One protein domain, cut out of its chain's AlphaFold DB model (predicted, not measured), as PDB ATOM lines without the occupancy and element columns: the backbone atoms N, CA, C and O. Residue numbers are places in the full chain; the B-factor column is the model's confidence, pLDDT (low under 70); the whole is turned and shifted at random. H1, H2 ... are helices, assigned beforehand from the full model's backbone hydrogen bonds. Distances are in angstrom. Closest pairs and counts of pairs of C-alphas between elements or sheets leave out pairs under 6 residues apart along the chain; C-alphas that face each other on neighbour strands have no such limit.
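This is residues 5 to 80 of the 81 residues of an uncharacterized protein of Jimgerdemannia flammicorona (UniProt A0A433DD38). Two long helices, H3 and H4, make a hairpin that opens as a narrow V, and H2 crosses H3 over that helix's first half, near the open end of the V. The one-turn helix H1 sits beside H2, away from the hairpin. The printed part has 76 residues with four named helices, in the order H1, H2, H3, H4, and no named strand, and its class is all helix. It is compact, with a radius of gyration of the C-alphas of 11.7 A, and spans 37 by 27 by 19 A.

The printed part begins at Asp 5, with its C-alpha at (-7.223, -34.276, -92.076). H1 is residues 13 to 16, 5.3 A from first to last C-alpha. H2 is residues 26 to 36 and 15.3 A long, with C-alpha 26 at (-7.361, -14.690, -78.110). H3, the longest helix, is residues 42 to 59 and measures 25.7 A. H4 is residues 65 to 78, measures 20.0 A and ends with C-alpha 78 at (-15.765, -18.613, -72.419).

H1 is close to H2 but not clearly touching it: the closest C-alphas, those of Tyr 15 and Phe 32, are 7.9 A apart. H1 is apart from H3 and from H4. H2 touches H3, which meets it with residues 42 to 49 alone; their closest C-alphas, those of Asp 30 and Ser 45, are 5.8 A apart. The lines of H2 and H3 are only just about perpendicular, at 70.3 degrees. H3 and H4 are a helical hairpin: they touch, closest at the C-alphas of Ile 57 and Cys 67, 5.5 A apart. They run opposite ways at a shallow tilt of 34 degrees, only just short of steep. H4 only just touches H2, with residues 73 to 77 alone and 3 pairs of C-alphas within 8 A. The closest of these are the C-alphas of Ile 26 and Leu 73, 7.0 A apart, and the two helices are about perpendicular, at 86 degrees. The helix packing is mostly crossed, but only just, with 1 of 3 touching pairs at a shallow tilt. In H2, H3 and H4 every O i to N i+4 pair is within hydrogen-bond range; H1, with 4 residues, is too short for such a pair, and its 1 O i to N i+3 pair is within range.

The two C-alphas farthest apart are those of Gly 39 and Lys 63, at 37.4 A. The printed part has no cut. The links from H2 to H3 and from H3 to H4 are tight, with 5 residues each, and the link from H1 to H2 is short, with 9. The mean pLDDT of the printed part is 91.6, and residue 80 alone is under 70.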
ATOM      1  N   ASP A   5      -5.805 -33.968 -92.332       88.94
ATOM      2  CA  ASP A   5      -7.223 -34.276 -92.076       88.94
ATOM      3  C   ASP A   5      -7.897 -33.334 -91.064       88.94
ATOM      4  O   ASP A   5      -9.109 -33.134 -91.111       88.94
ATOM      5  N   ILE A   6      -7.128 -32.798 -90.110       89.12
ATOM      6  CA  ILE A   6      -7.625 -31.834 -89.122       89.12
ATOM      7  C   ILE A   6      -7.637 -30.441 -89.740       89.12
ATOM      8  O   ILE A   6      -8.603 -29.712 -89.553       89.12
ATOM      9  N   ILE A   7      -6.585 -30.087 -90.483       90.38
ATOM     10  CA  ILE A   7      -6.447 -28.781 -91.136       90.38
ATOM     11  C   ILE A   7      -7.614 -28.540 -92.102       90.38
ATOM     12  O   ILE A   7      -8.229 -27.482 -92.039       90.38
ATOM     13  N   ASP A   8      -7.990 -29.538 -92.901       90.62
ATOM     14  CA  ASP A   8      -9.080 -29.434 -93.882       90.62
ATOM     15  C   ASP A   8     -10.477 -29.252 -93.252       90.62
ATOM     16  O   ASP A   8     -11.442 -28.950 -93.953       90.62
ATOM     17  N   ARG A   9     -10.610 -29.438 -91.930       92.50
ATOM     18  CA  ARG A   9     -11.868 -29.258 -91.181       92.50
ATOM     19  C   ARG A   9     -11.989 -27.892 -90.506       92.50
ATOM     20  O   ARG A   9     -13.024 -27.627 -89.900       92.50
ATOM     21  N   LEU A  10     -10.935 -27.079 -90.536       93.19
ATOM     22  CA  LEU A  10     -10.901 -25.773 -89.876       93.19
ATOM     23  C   LEU A  10     -11.405 -24.694 -90.828       93.19
ATOM     24  O   LEU A  10     -11.115 -24.735 -92.024       93.19
ATOM     25  N   ASP A  11     -12.102 -23.702 -90.281       91.81
ATOM     26  CA  ASP A  11     -12.542 -22.529 -91.036       91.81
ATOM     27  C   ASP A  11     -11.329 -21.642 -91.387       91.81
ATOM     28  O   ASP A  11     -11.282 -21.043 -92.463       91.81
ATOM     29  N   TYR A  12     -10.309 -21.602 -90.514       93.62
ATOM     30  CA  TYR A  12      -9.092 -20.796 -90.701       93.62
ATOM     31  C   TYR A  12      -7.805 -21.635 -90.628       93.62
ATOM     32  O   TYR A  12      -6.949 -21.418 -89.761       93.62
ATOM     33  N   PRO A  13      -7.600 -22.578 -91.566       92.00
ATOM     34  CA  PRO A  13      -6.505 -23.551 -91.515       92.00
ATOM     35  C   PRO A  13      -5.116 -22.904 -91.488       92.00
ATOM     36  O   PRO A  13      -4.201 -23.414 -90.841       92.00
ATOM     37  N   VAL A  14      -4.958 -21.749 -92.146       91.06
ATOM     38  CA  VAL A  14      -3.689 -21.011 -92.218       91.06
ATOM     39  C   VAL A  14      -3.181 -20.646 -90.821       91.06
ATOM     40  O   VAL A  14      -2.006 -20.866 -90.529       91.06
ATOM     41  N   TYR A  15      -4.059 -20.187 -89.924       91.50
ATOM     42  CA  TYR A  15      -3.683 -19.816 -88.558       91.50
ATOM     43  C   TYR A  15      -3.246 -21.020 -87.717       91.50
ATOM     44  O   TYR A  15      -2.355 -20.901 -86.876       91.50
ATOM     45  N   TRP A  16      -3.854 -22.186 -87.932       92.38
ATOM     46  CA  TRP A  16      -3.607 -23.391 -87.135       92.38
ATOM     47  C   TRP A  16      -2.504 -24.287 -87.691       92.38
ATOM     48  O   TRP A  16      -1.964 -25.118 -86.959       92.38
ATOM     49  N   SER A  17      -2.135 -24.102 -88.962       89.12
ATOM     50  CA  SER A  17      -1.060 -24.845 -89.633       89.12
ATOM     51  C   SER A  17       0.314 -24.667 -88.967       89.12
ATOM     52  O   SER A  17       1.192 -25.527 -89.091       89.12
ATOM     53  N   ARG A  18       0.492 -23.584 -88.203       89.69
ATOM     54  CA  ARG A  18       1.706 -23.298 -87.430       89.69
ATOM     55  C   ARG A  18       1.844 -24.178 -86.176       89.69
ATOM     56  O   ARG A  18       0.859 -24.743 -85.690       89.69
ATOM     57  N   PRO A  19       3.058 -24.311 -85.611       88.38
ATOM     58  CA  PRO A  19       3.287 -25.066 -84.379       88.38
ATOM     59  C   PRO A  19       2.397 -24.602 -83.216       88.38
ATOM     60  O   PRO A  19       2.145 -23.413 -83.050       88.38
ATOM     61  N   HIS A  20       1.981 -25.524 -82.340       85.12
ATOM     62  CA  HIS A  20       1.113 -25.192 -81.197       85.12
ATOM     63  C   HIS A  20       1.747 -24.226 -80.188       85.12
ATOM     64  O   HIS A  20       1.049 -23.576 -79.414       85.12
ATOM     65  N   THR A  21       3.077 -24.130 -80.186       88.00
ATOM     66  CA  THR A  21       3.840 -23.148 -79.407       88.00
ATOM     67  C   THR A  21       3.643 -21.721 -79.910       88.00
ATOM     68  O   THR A  21       3.853 -20.783 -79.151       88.00
ATOM     69  N   GLU A  22       3.213 -21.561 -81.160       90.69
ATOM     70  CA  GLU A  22       2.914 -20.281 -81.806       90.69
ATOM     71  C   GLU A  22       1.411 -19.984 -81.840       90.69
ATOM     72  O   GLU A  22       0.999 -18.942 -82.345       90.69
ATOM     73  N   TRP A  23       0.570 -20.872 -81.295       90.56
ATOM     74  CA  TRP A  23      -0.836 -20.555 -81.070       90.56
ATOM     75  C   TRP A  23      -0.898 -19.477 -79.987       90.56
ATOM     76  O   TRP A  23      -0.704 -19.752 -78.794       90.56
ATOM     77  N   GLY A  24      -1.084 -18.240 -80.446       90.88
ATOM     78  CA  GLY A  24      -1.120 -17.038 -79.625       90.88
ATOM     79  C   GLY A  24      -2.288 -17.011 -78.640       90.88
ATOM     80  O   GLY A  24      -2.918 -18.023 -78.325       90.88
ATOM     81  N   SER A  25      -2.548 -15.828 -78.110       92.94
ATOM     82  CA  SER A  25      -3.706 -15.509 -77.282       92.94
ATOM     83  C   SER A  25      -4.975 -15.316 -78.124       92.94
ATOM     84  O   SER A  25      -4.941 -15.331 -79.353       92.94
ATOM     85  N   ILE A  26      -6.108 -15.095 -77.452       92.75
ATOM     86  CA  ILE A  26      -7.361 -14.690 -78.110       92.75
ATOM     87  C   ILE A  26      -7.170 -13.369 -78.863       92.75
ATOM     88  O   ILE A  26      -7.676 -13.220 -79.965       92.75
ATOM     89  N   VAL A  27      -6.358 -12.452 -78.327       92.75
ATOM     90  CA  VAL A  27      -6.067 -11.170 -78.979       92.75
ATOM     91  C   VAL A  27      -5.284 -11.372 -80.278       92.75
ATOM     92  O   VAL A  27      -5.579 -10.721 -81.272       92.75
ATOM     93  N   ASP A  28      -4.322 -12.300 -80.303       94.12
ATOM     94  CA  ASP A  28      -3.574 -12.619 -81.528       94.12
ATOM     95  C   ASP A  28      -4.488 -13.218 -82.606       94.12
ATOM     96  O   ASP A  28      -4.311 -12.953 -83.796       94.12
ATOM     97  N   TRP A  29      -5.483 -14.005 -82.188       94.31
ATOM     98  CA  TRP A  29      -6.534 -14.477 -83.082       94.31
ATOM     99  C   TRP A  29      -7.408 -13.327 -83.583       94.31
ATOM    100  O   TRP A  29      -7.622 -13.226 -84.784       94.31
ATOM    101  N   ASP A  30      -7.868 -12.442 -82.696       93.88
ATOM    102  CA  ASP A  30      -8.715 -11.305 -83.067       93.88
ATOM    103  C   ASP A  30      -8.015 -10.394 -84.080       93.88
ATOM    104  O   ASP A  30      -8.623  -9.978 -85.065       93.88
ATOM    105  N   MET A  31      -6.716 -10.139 -83.892       94.00
ATOM    106  CA  MET A  31      -5.900  -9.391 -84.849       94.00
ATOM    107  C   MET A  31      -5.834 -10.089 -86.212       94.00
ATOM    108  O   MET A  31      -6.052  -9.443 -87.233       94.00
ATOM    109  N   PHE A  32      -5.574 -11.400 -86.235       94.38
ATOM    110  CA  PHE A  32      -5.564 -12.186 -87.470       94.38
ATOM    111  C   PHE A  32      -6.933 -12.175 -88.170       94.38
ATOM    112  O   PHE A  32      -7.013 -11.959 -89.376       94.38
ATOM    113  N   TYR A  33      -8.015 -12.382 -87.421       94.56
ATOM    114  CA  TYR A  33      -9.364 -12.466 -87.966       94.56
ATOM    115  C   TYR A  33      -9.822 -11.130 -88.559       94.56
ATOM    116  O   TYR A  33     -10.359 -11.098 -89.664       94.56
ATOM    117  N   ILE A  34      -9.583 -10.019 -87.855       94.25
ATOM    118  CA  ILE A  34      -9.955  -8.673 -88.318       94.25
ATOM    119  C   ILE A  34      -9.145  -8.265 -89.554       94.25
ATOM    120  O   ILE A  34      -9.694  -7.611 -90.440       94.25
ATOM    121  N   ASP A  35      -7.872  -8.661 -89.636       93.69
ATOM    122  CA  ASP A  35      -7.041  -8.442 -90.828       93.69
ATOM    123  C   ASP A  35      -7.607  -9.178 -92.055       93.69
ATOM    124  O   ASP A  35      -7.706  -8.604 -93.139       93.69
ATOM    125  N   GLN A  36      -8.065 -10.421 -91.873       91.06
ATOM    126  CA  GLN A  36      -8.697 -11.206 -92.940       91.06
ATOM    127  C   GLN A  36     -10.115 -10.731 -93.288       91.06
ATOM    128  O   GLN A  36     -10.526 -10.813 -94.446       91.06
ATOM    129  N   MET A  37     -10.869 -10.234 -92.303       90.81
ATOM    130  CA  MET A  37     -12.258  -9.787 -92.449       90.81
ATOM    131  C   MET A  37     -12.438  -8.356 -91.912       90.81
ATOM    132  O   MET A  37     -12.995  -8.166 -90.820       90.81
ATOM    133  N   PRO A  38     -12.020  -7.324 -92.671       88.44
ATOM    134  CA  PRO A  38     -12.192  -5.937 -92.262       88.44
ATOM    135  C   PRO A  38     -13.671  -5.586 -92.054       88.44
ATOM    136  O   PRO A  38     -14.516  -5.861 -92.903       88.44
ATOM    137  N   GLY A  39     -13.989  -4.952 -90.923       89.06
ATOM    138  CA  GLY A  39     -15.364  -4.576 -90.562       89.06
ATOM    139  C   GLY A  39     -16.157  -5.658 -89.821       89.06
ATOM    140  O   GLY A  39     -17.309  -5.420 -89.460       89.06
ATOM    141  N   SER A  40     -15.550  -6.817 -89.558       92.81
ATOM    142  CA  SER A  40     -16.111  -7.817 -88.650       92.81
ATOM    143  C   SER A  40     -16.049  -7.369 -87.185       92.81
ATOM    144  O   SER A  40     -15.277  -6.482 -86.808       92.81
ATOM    145  N   THR A  41     -16.893  -7.966 -86.342       92.50
ATOM    146  CA  THR A  41     -16.915  -7.670 -84.905       92.50
ATOM    147  C   THR A  41     -16.074  -8.668 -84.111       92.50
ATOM    148  O   THR A  41     -15.878  -9.808 -84.530       92.50
ATOM    149  N   LEU A  42     -15.652  -8.280 -82.901       91.75
ATOM    150  CA  LEU A  42     -15.007  -9.207 -81.959       91.75
ATOM    151  C   LEU A  42     -15.884 -10.427 -81.659       91.75
ATOM    152  O   LEU A  42     -15.380 -11.532 -81.518       91.75
ATOM    153  N   ARG A  43     -17.210 -10.251 -81.637       91.75
ATOM    154  CA  ARG A  43     -18.141 -11.367 -81.465       91.75
ATOM    155  C   ARG A  43     -18.034 -12.375 -82.610       91.75
ATOM    156  O   ARG A  43     -18.070 -13.573 -82.349       91.75
ATOM    157  N   ASP A  44     -17.903 -11.911 -83.852       93.00
ATOM    158  CA  ASP A  44     -17.751 -12.797 -85.013       93.00
ATOM    159  C   ASP A  44     -16.403 -13.528 -84.956       93.00
ATOM    160  O   ASP A  44     -16.352 -14.741 -85.156       93.00
ATOM    161  N   SER A  45     -15.339 -12.810 -84.575       94.69
ATOM    162  CA  SER A  45     -14.013 -13.387 -84.332       94.69
ATOM    163  C   SER A  45     -14.049 -14.487 -83.267       94.69
ATOM    164  O   SER A  45     -13.562 -15.596 -83.492       94.69
ATOM    165  N   HIS A  46     -14.686 -14.226 -82.124       94.81
ATOM    166  CA  HIS A  46     -14.819 -15.187 -81.028       94.81
ATOM    167  C   HIS A  46     -15.679 -16.388 -81.421       94.81
ATOM    168  O   HIS A  46     -15.351 -17.518 -81.064       94.81
ATOM    169  N   GLN A  47     -16.742 -16.191 -82.205       93.75
ATOM    170  CA  GLN A  47     -17.535 -17.305 -82.736       93.75
ATOM    171  C   GLN A  47     -16.724 -18.190 -83.685       93.75
ATOM    172  O   GLN A  47     -16.818 -19.416 -83.592       93.75
ATOM    173  N   ALA A  48     -15.926 -17.594 -84.570       94.62
ATOM    174  CA  ALA A  48     -15.034 -18.333 -85.456       94.62
ATOM    175  C   ALA A  48     -13.969 -19.106 -84.664       94.62
ATOM    176  O   ALA A  48     -13.793 -20.305 -84.875       94.62
ATOM    177  N   LEU A  49     -13.344 -18.458 -83.673       95.12
ATOM    178  CA  LEU A  49     -12.384 -19.105 -82.778       95.12
ATOM    179  C   LEU A  49     -13.009 -20.298 -82.052       95.12
ATOM    180  O   LEU A  49     -12.404 -21.363 -81.974       95.12
ATOM    181  N   ALA A  50     -14.225 -20.139 -81.526       95.12
ATOM    182  CA  ALA A  50     -14.921 -21.201 -80.809       95.12
ATOM    183  C   ALA A  50     -15.171 -22.431 -81.696       95.12
ATOM    184  O   ALA A  50     -15.015 -23.558 -81.223       95.12
ATOM    185  N   ARG A  51     -15.541 -22.230 -82.969       95.00
ATOM    186  CA  ARG A  51     -15.754 -23.323 -83.934       95.00
ATOM    187  C   ARG A  51     -14.465 -24.082 -84.207       95.00
ATOM    188  O   ARG A  51     -14.441 -25.296 -84.018       95.00
ATOM    189  N   ASP A  52     -13.394 -23.371 -84.546       94.94
ATOM    190  CA  ASP A  52     -12.104 -24.000 -84.822       94.94
ATOM    191  C   ASP A  52     -11.549 -24.717 -83.586       94.94
ATOM    192  O   ASP A  52     -11.081 -25.850 -83.686       94.94
ATOM    193  N   LEU A  53     -11.667 -24.120 -82.396       94.94
ATOM    194  CA  LEU A  53     -11.250 -24.762 -81.148       94.94
ATOM    195  C   LEU A  53     -12.052 -26.035 -80.852       94.94
ATOM    196  O   LEU A  53     -11.451 -27.022 -80.431       94.94
ATOM    197  N   ASN A  54     -13.367 -26.045 -81.089       94.94
ATOM    198  CA  ASN A  54     -14.180 -27.259 -80.958       94.94
ATOM    199  C   ASN A  54     -13.699 -28.347 -81.923       94.94
ATOM    200  O   ASN A  54     -13.401 -29.458 -81.489       94.94
ATOM    201  N   THR A  55     -13.512 -28.008 -83.202       94.25
ATOM    202  CA  THR A  55     -12.984 -28.942 -84.204       94.25
ATOM    203  C   THR A  55     -11.618 -29.492 -83.794       94.25
ATOM    204  O   THR A  55     -11.388 -30.700 -83.871       94.25
ATOM    205  N   LEU A  56     -10.709 -28.646 -83.306       93.06
ATOM    206  CA  LEU A  56      -9.407 -29.086 -82.805       93.06
ATOM    207  C   LEU A  56      -9.560 -30.047 -81.623       93.06
ATOM    208  O   LEU A  56      -8.928 -31.099 -81.605       93.06
ATOM    209  N   ILE A  57     -10.391 -29.712 -80.638       93.69
ATOM    210  CA  ILE A  57     -10.576 -30.524 -79.429       93.69
ATOM    211  C   ILE A  57     -11.180 -31.893 -79.756       93.69
ATOM    212  O   ILE A  57     -10.743 -32.884 -79.170       93.69
ATOM    213  N   ASP A  58     -12.118 -31.950 -80.702       92.69
ATOM    214  CA  ASP A  58     -12.805 -33.181 -81.102       92.69
ATOM    215  C   ASP A  58     -11.921 -34.122 -81.930       92.69
ATOM    216  O   ASP A  58     -12.115 -35.338 -81.910       92.69
ATOM    217  N   ASN A  59     -10.939 -33.579 -82.657       92.00
ATOM    218  CA  ASN A  59     -10.095 -34.356 -83.570       92.00
ATOM    219  C   ASN A  59      -8.680 -34.622 -83.033       92.00
ATOM    220  O   ASN A  59      -7.994 -35.526 -83.515       92.00
ATOM    221  N   LEU A  60      -8.216 -33.857 -82.043       91.19
ATOM    222  CA  LEU A  60      -6.905 -34.054 -81.434       91.19
ATOM    223  C   LEU A  60      -6.931 -35.122 -80.343       91.19
ATOM    224  O   LEU A  60      -7.880 -35.264 -79.577       91.19
ATOM    225  N   LEU A  61      -5.803 -35.820 -80.186       88.25
ATOM    226  CA  LEU A  61      -5.611 -36.734 -79.064       88.25
ATOM    227  C   LEU A  61      -5.736 -35.966 -77.743       88.25
ATOM    228  O   LEU A  61      -4.994 -35.012 -77.509       88.25
ATOM    229  N   THR A  62      -6.597 -36.430 -76.835       84.06
ATOM    230  CA  THR A  62      -6.948 -35.749 -75.572       84.06
ATOM    231  C   THR A  62      -5.746 -35.376 -74.694       84.06
ATOM    232  O   THR A  62      -5.823 -34.437 -73.904       84.06
ATOM    233  N   LYS A  63      -4.640 -36.122 -74.809       87.12
ATOM    234  CA  LYS A  63      -3.396 -35.920 -74.043       87.12
ATOM    235  C   LYS A  63      -2.312 -35.148 -74.808       87.12
ATOM    236  O   LYS A  63      -1.219 -34.967 -74.278       87.12
ATOM    237  N   SER A  64      -2.581 -34.732 -76.044       89.94
ATOM    238  CA  SER A  64      -1.646 -33.934 -76.841       89.94
ATOM    239  C   SER A  64      -1.523 -32.513 -76.287       89.94
ATOM    240  O   SER A  64      -2.464 -31.977 -75.690       89.94
ATOM    241  N   ARG A  65      -0.355 -31.895 -76.493       91.06
ATOM    242  CA  ARG A  65      -0.104 -30.504 -76.082       91.06
ATOM    243  C   ARG A  65      -0.996 -29.541 -76.863       91.06
ATOM    244  O   ARG A  65      -1.489 -28.570 -76.303       91.06
ATOM    245  N   GLU A  66      -1.254 -29.871 -78.123       91.25
ATOM    246  CA  GLU A  66      -2.198 -29.210 -79.016       91.25
ATOM    247  C   GLU A  66      -3.606 -29.175 -78.397       91.25
ATOM    248  O   GLU A  66      -4.184 -28.103 -78.235       91.25
ATOM    249  N   CYS A  67      -4.138 -30.330 -77.972       92.38
ATOM    250  CA  CYS A  67      -5.477 -30.420 -77.378       92.38
ATOM    251  C   CYS A  67      -5.560 -29.642 -76.058       92.38
ATOM    252  O   CYS A  67      -6.534 -28.934 -75.808       92.38
ATOM    253  N   GLN A  68      -4.527 -29.731 -75.216       92.56
ATOM    254  CA  GLN A  68      -4.464 -28.967 -73.967       92.56
ATOM    255  C   GLN A  68      -4.466 -27.458 -74.229       92.56
ATOM    256  O   GLN A  68      -5.234 -26.733 -73.600       92.56
ATOM    257  N   LYS A  69      -3.665 -26.993 -75.192       92.12
ATOM    258  CA  LYS A  69      -3.611 -25.583 -75.587       92.12
ATOM    259  C   LYS A  69      -4.952 -25.103 -76.148       92.12
ATOM    260  O   LYS A  69      -5.415 -24.042 -75.735       92.12
ATOM    261  N   ALA A  70      -5.593 -25.887 -77.016       93.50
ATOM    262  CA  ALA A  70      -6.918 -25.571 -77.553       93.50
ATOM    263  C   ALA A  70      -7.969 -25.452 -76.435       93.50
ATOM    264  O   ALA A  70      -8.705 -24.470 -76.380       93.50
ATOM    265  N   LYS A  71      -7.975 -26.384 -75.471       93.56
ATOM    266  CA  LYS A  71      -8.853 -26.316 -74.290       93.56
ATOM    267  C   LYS A  71      -8.592 -25.085 -73.431       93.56
ATOM    268  O   LYS A  71      -9.541 -24.464 -72.964       93.56
ATOM    269  N   SER A  72      -7.329 -24.713 -73.221       93.31
ATOM    270  CA  SER A  72      -6.990 -23.493 -72.481       93.31
ATOM    271  C   SER A  72      -7.502 -22.239 -73.188       93.31
ATOM    272  O   SER A  72      -8.082 -21.378 -72.532       93.31
ATOM    273  N   LEU A  73      -7.337 -22.143 -74.511       93.38
ATOM    274  CA  LEU A  73      -7.876 -21.028 -75.296       93.38
ATOM    275  C   LEU A  73      -9.405 -20.988 -75.244       93.38
ATOM    276  O   LEU A  73      -9.976 -19.921 -75.051       93.38
ATOM    277  N   GLN A  74     -10.061 -22.145 -75.330       93.88
ATOM    278  CA  GLN A  74     -11.516 -22.241 -75.253       93.88
ATOM    279  C   GLN A  74     -12.046 -21.827 -73.876       93.88
ATOM    280  O   GLN A  74     -13.033 -21.102 -73.784       93.88
ATOM    281  N   ALA A  75     -11.376 -22.245 -72.800       92.88
ATOM    282  CA  ALA A  75     -11.735 -21.830 -71.450       92.88
ATOM    283  C   ALA A  75     -11.601 -20.310 -71.277       92.88
ATOM    284  O   ALA A  75     -12.500 -19.686 -70.722       92.88
ATOM    285  N   LEU A  76     -10.520 -19.712 -71.789       91.94
ATOM    286  CA  LEU A  76     -10.332 -18.259 -71.768       91.94
ATOM    287  C   LEU A  76     -11.406 -17.536 -72.586       91.94
ATOM    288  O   LEU A  76     -11.924 -16.518 -72.137       91.94
ATOM    289  N   LEU A  77     -11.783 -18.078 -73.743       91.56
ATOM    290  CA  LEU A  77     -12.811 -17.493 -74.598       91.56
ATOM    291  C   LEU A  77     -14.159 -17.450 -73.878       91.56
ATOM    292  O   LEU A  77     -14.801 -16.410 -73.839       91.56
ATOM    293  N   ASN A  78     -14.527 -18.537 -73.198       87.00
ATOM    294  CA  ASN A  78     -15.765 -18.613 -72.419       87.00
ATOM    295  C   ASN A  78     -15.805 -17.651 -71.220       87.00
ATOM    296  O   ASN A  78     -16.883 -17.391 -70.702       87.00
ATOM    297  N   THR A  79     -14.662 -17.132 -70.756       85.62
ATOM    298  CA  THR A  79     -14.636 -16.090 -69.708       85.62
ATOM    299  C   THR A  79     -14.821 -14.671 -70.245       85.62
ATOM    300  O   THR A  79     -14.994 -13.749 -69.453       85.62
ATOM    301  N   GLN A  80     -14.755 -14.487 -71.566       69.62
ATOM    302  CA  GLN A  80     -14.853 -13.186 -72.234       69.62
ATOM    303  C   GLN A  80     -16.212 -12.955 -72.918       69.62
ATOM    304  O   GLN A  80     -16.431 -11.865 -73.448       69.62
TER     305      GLN A  80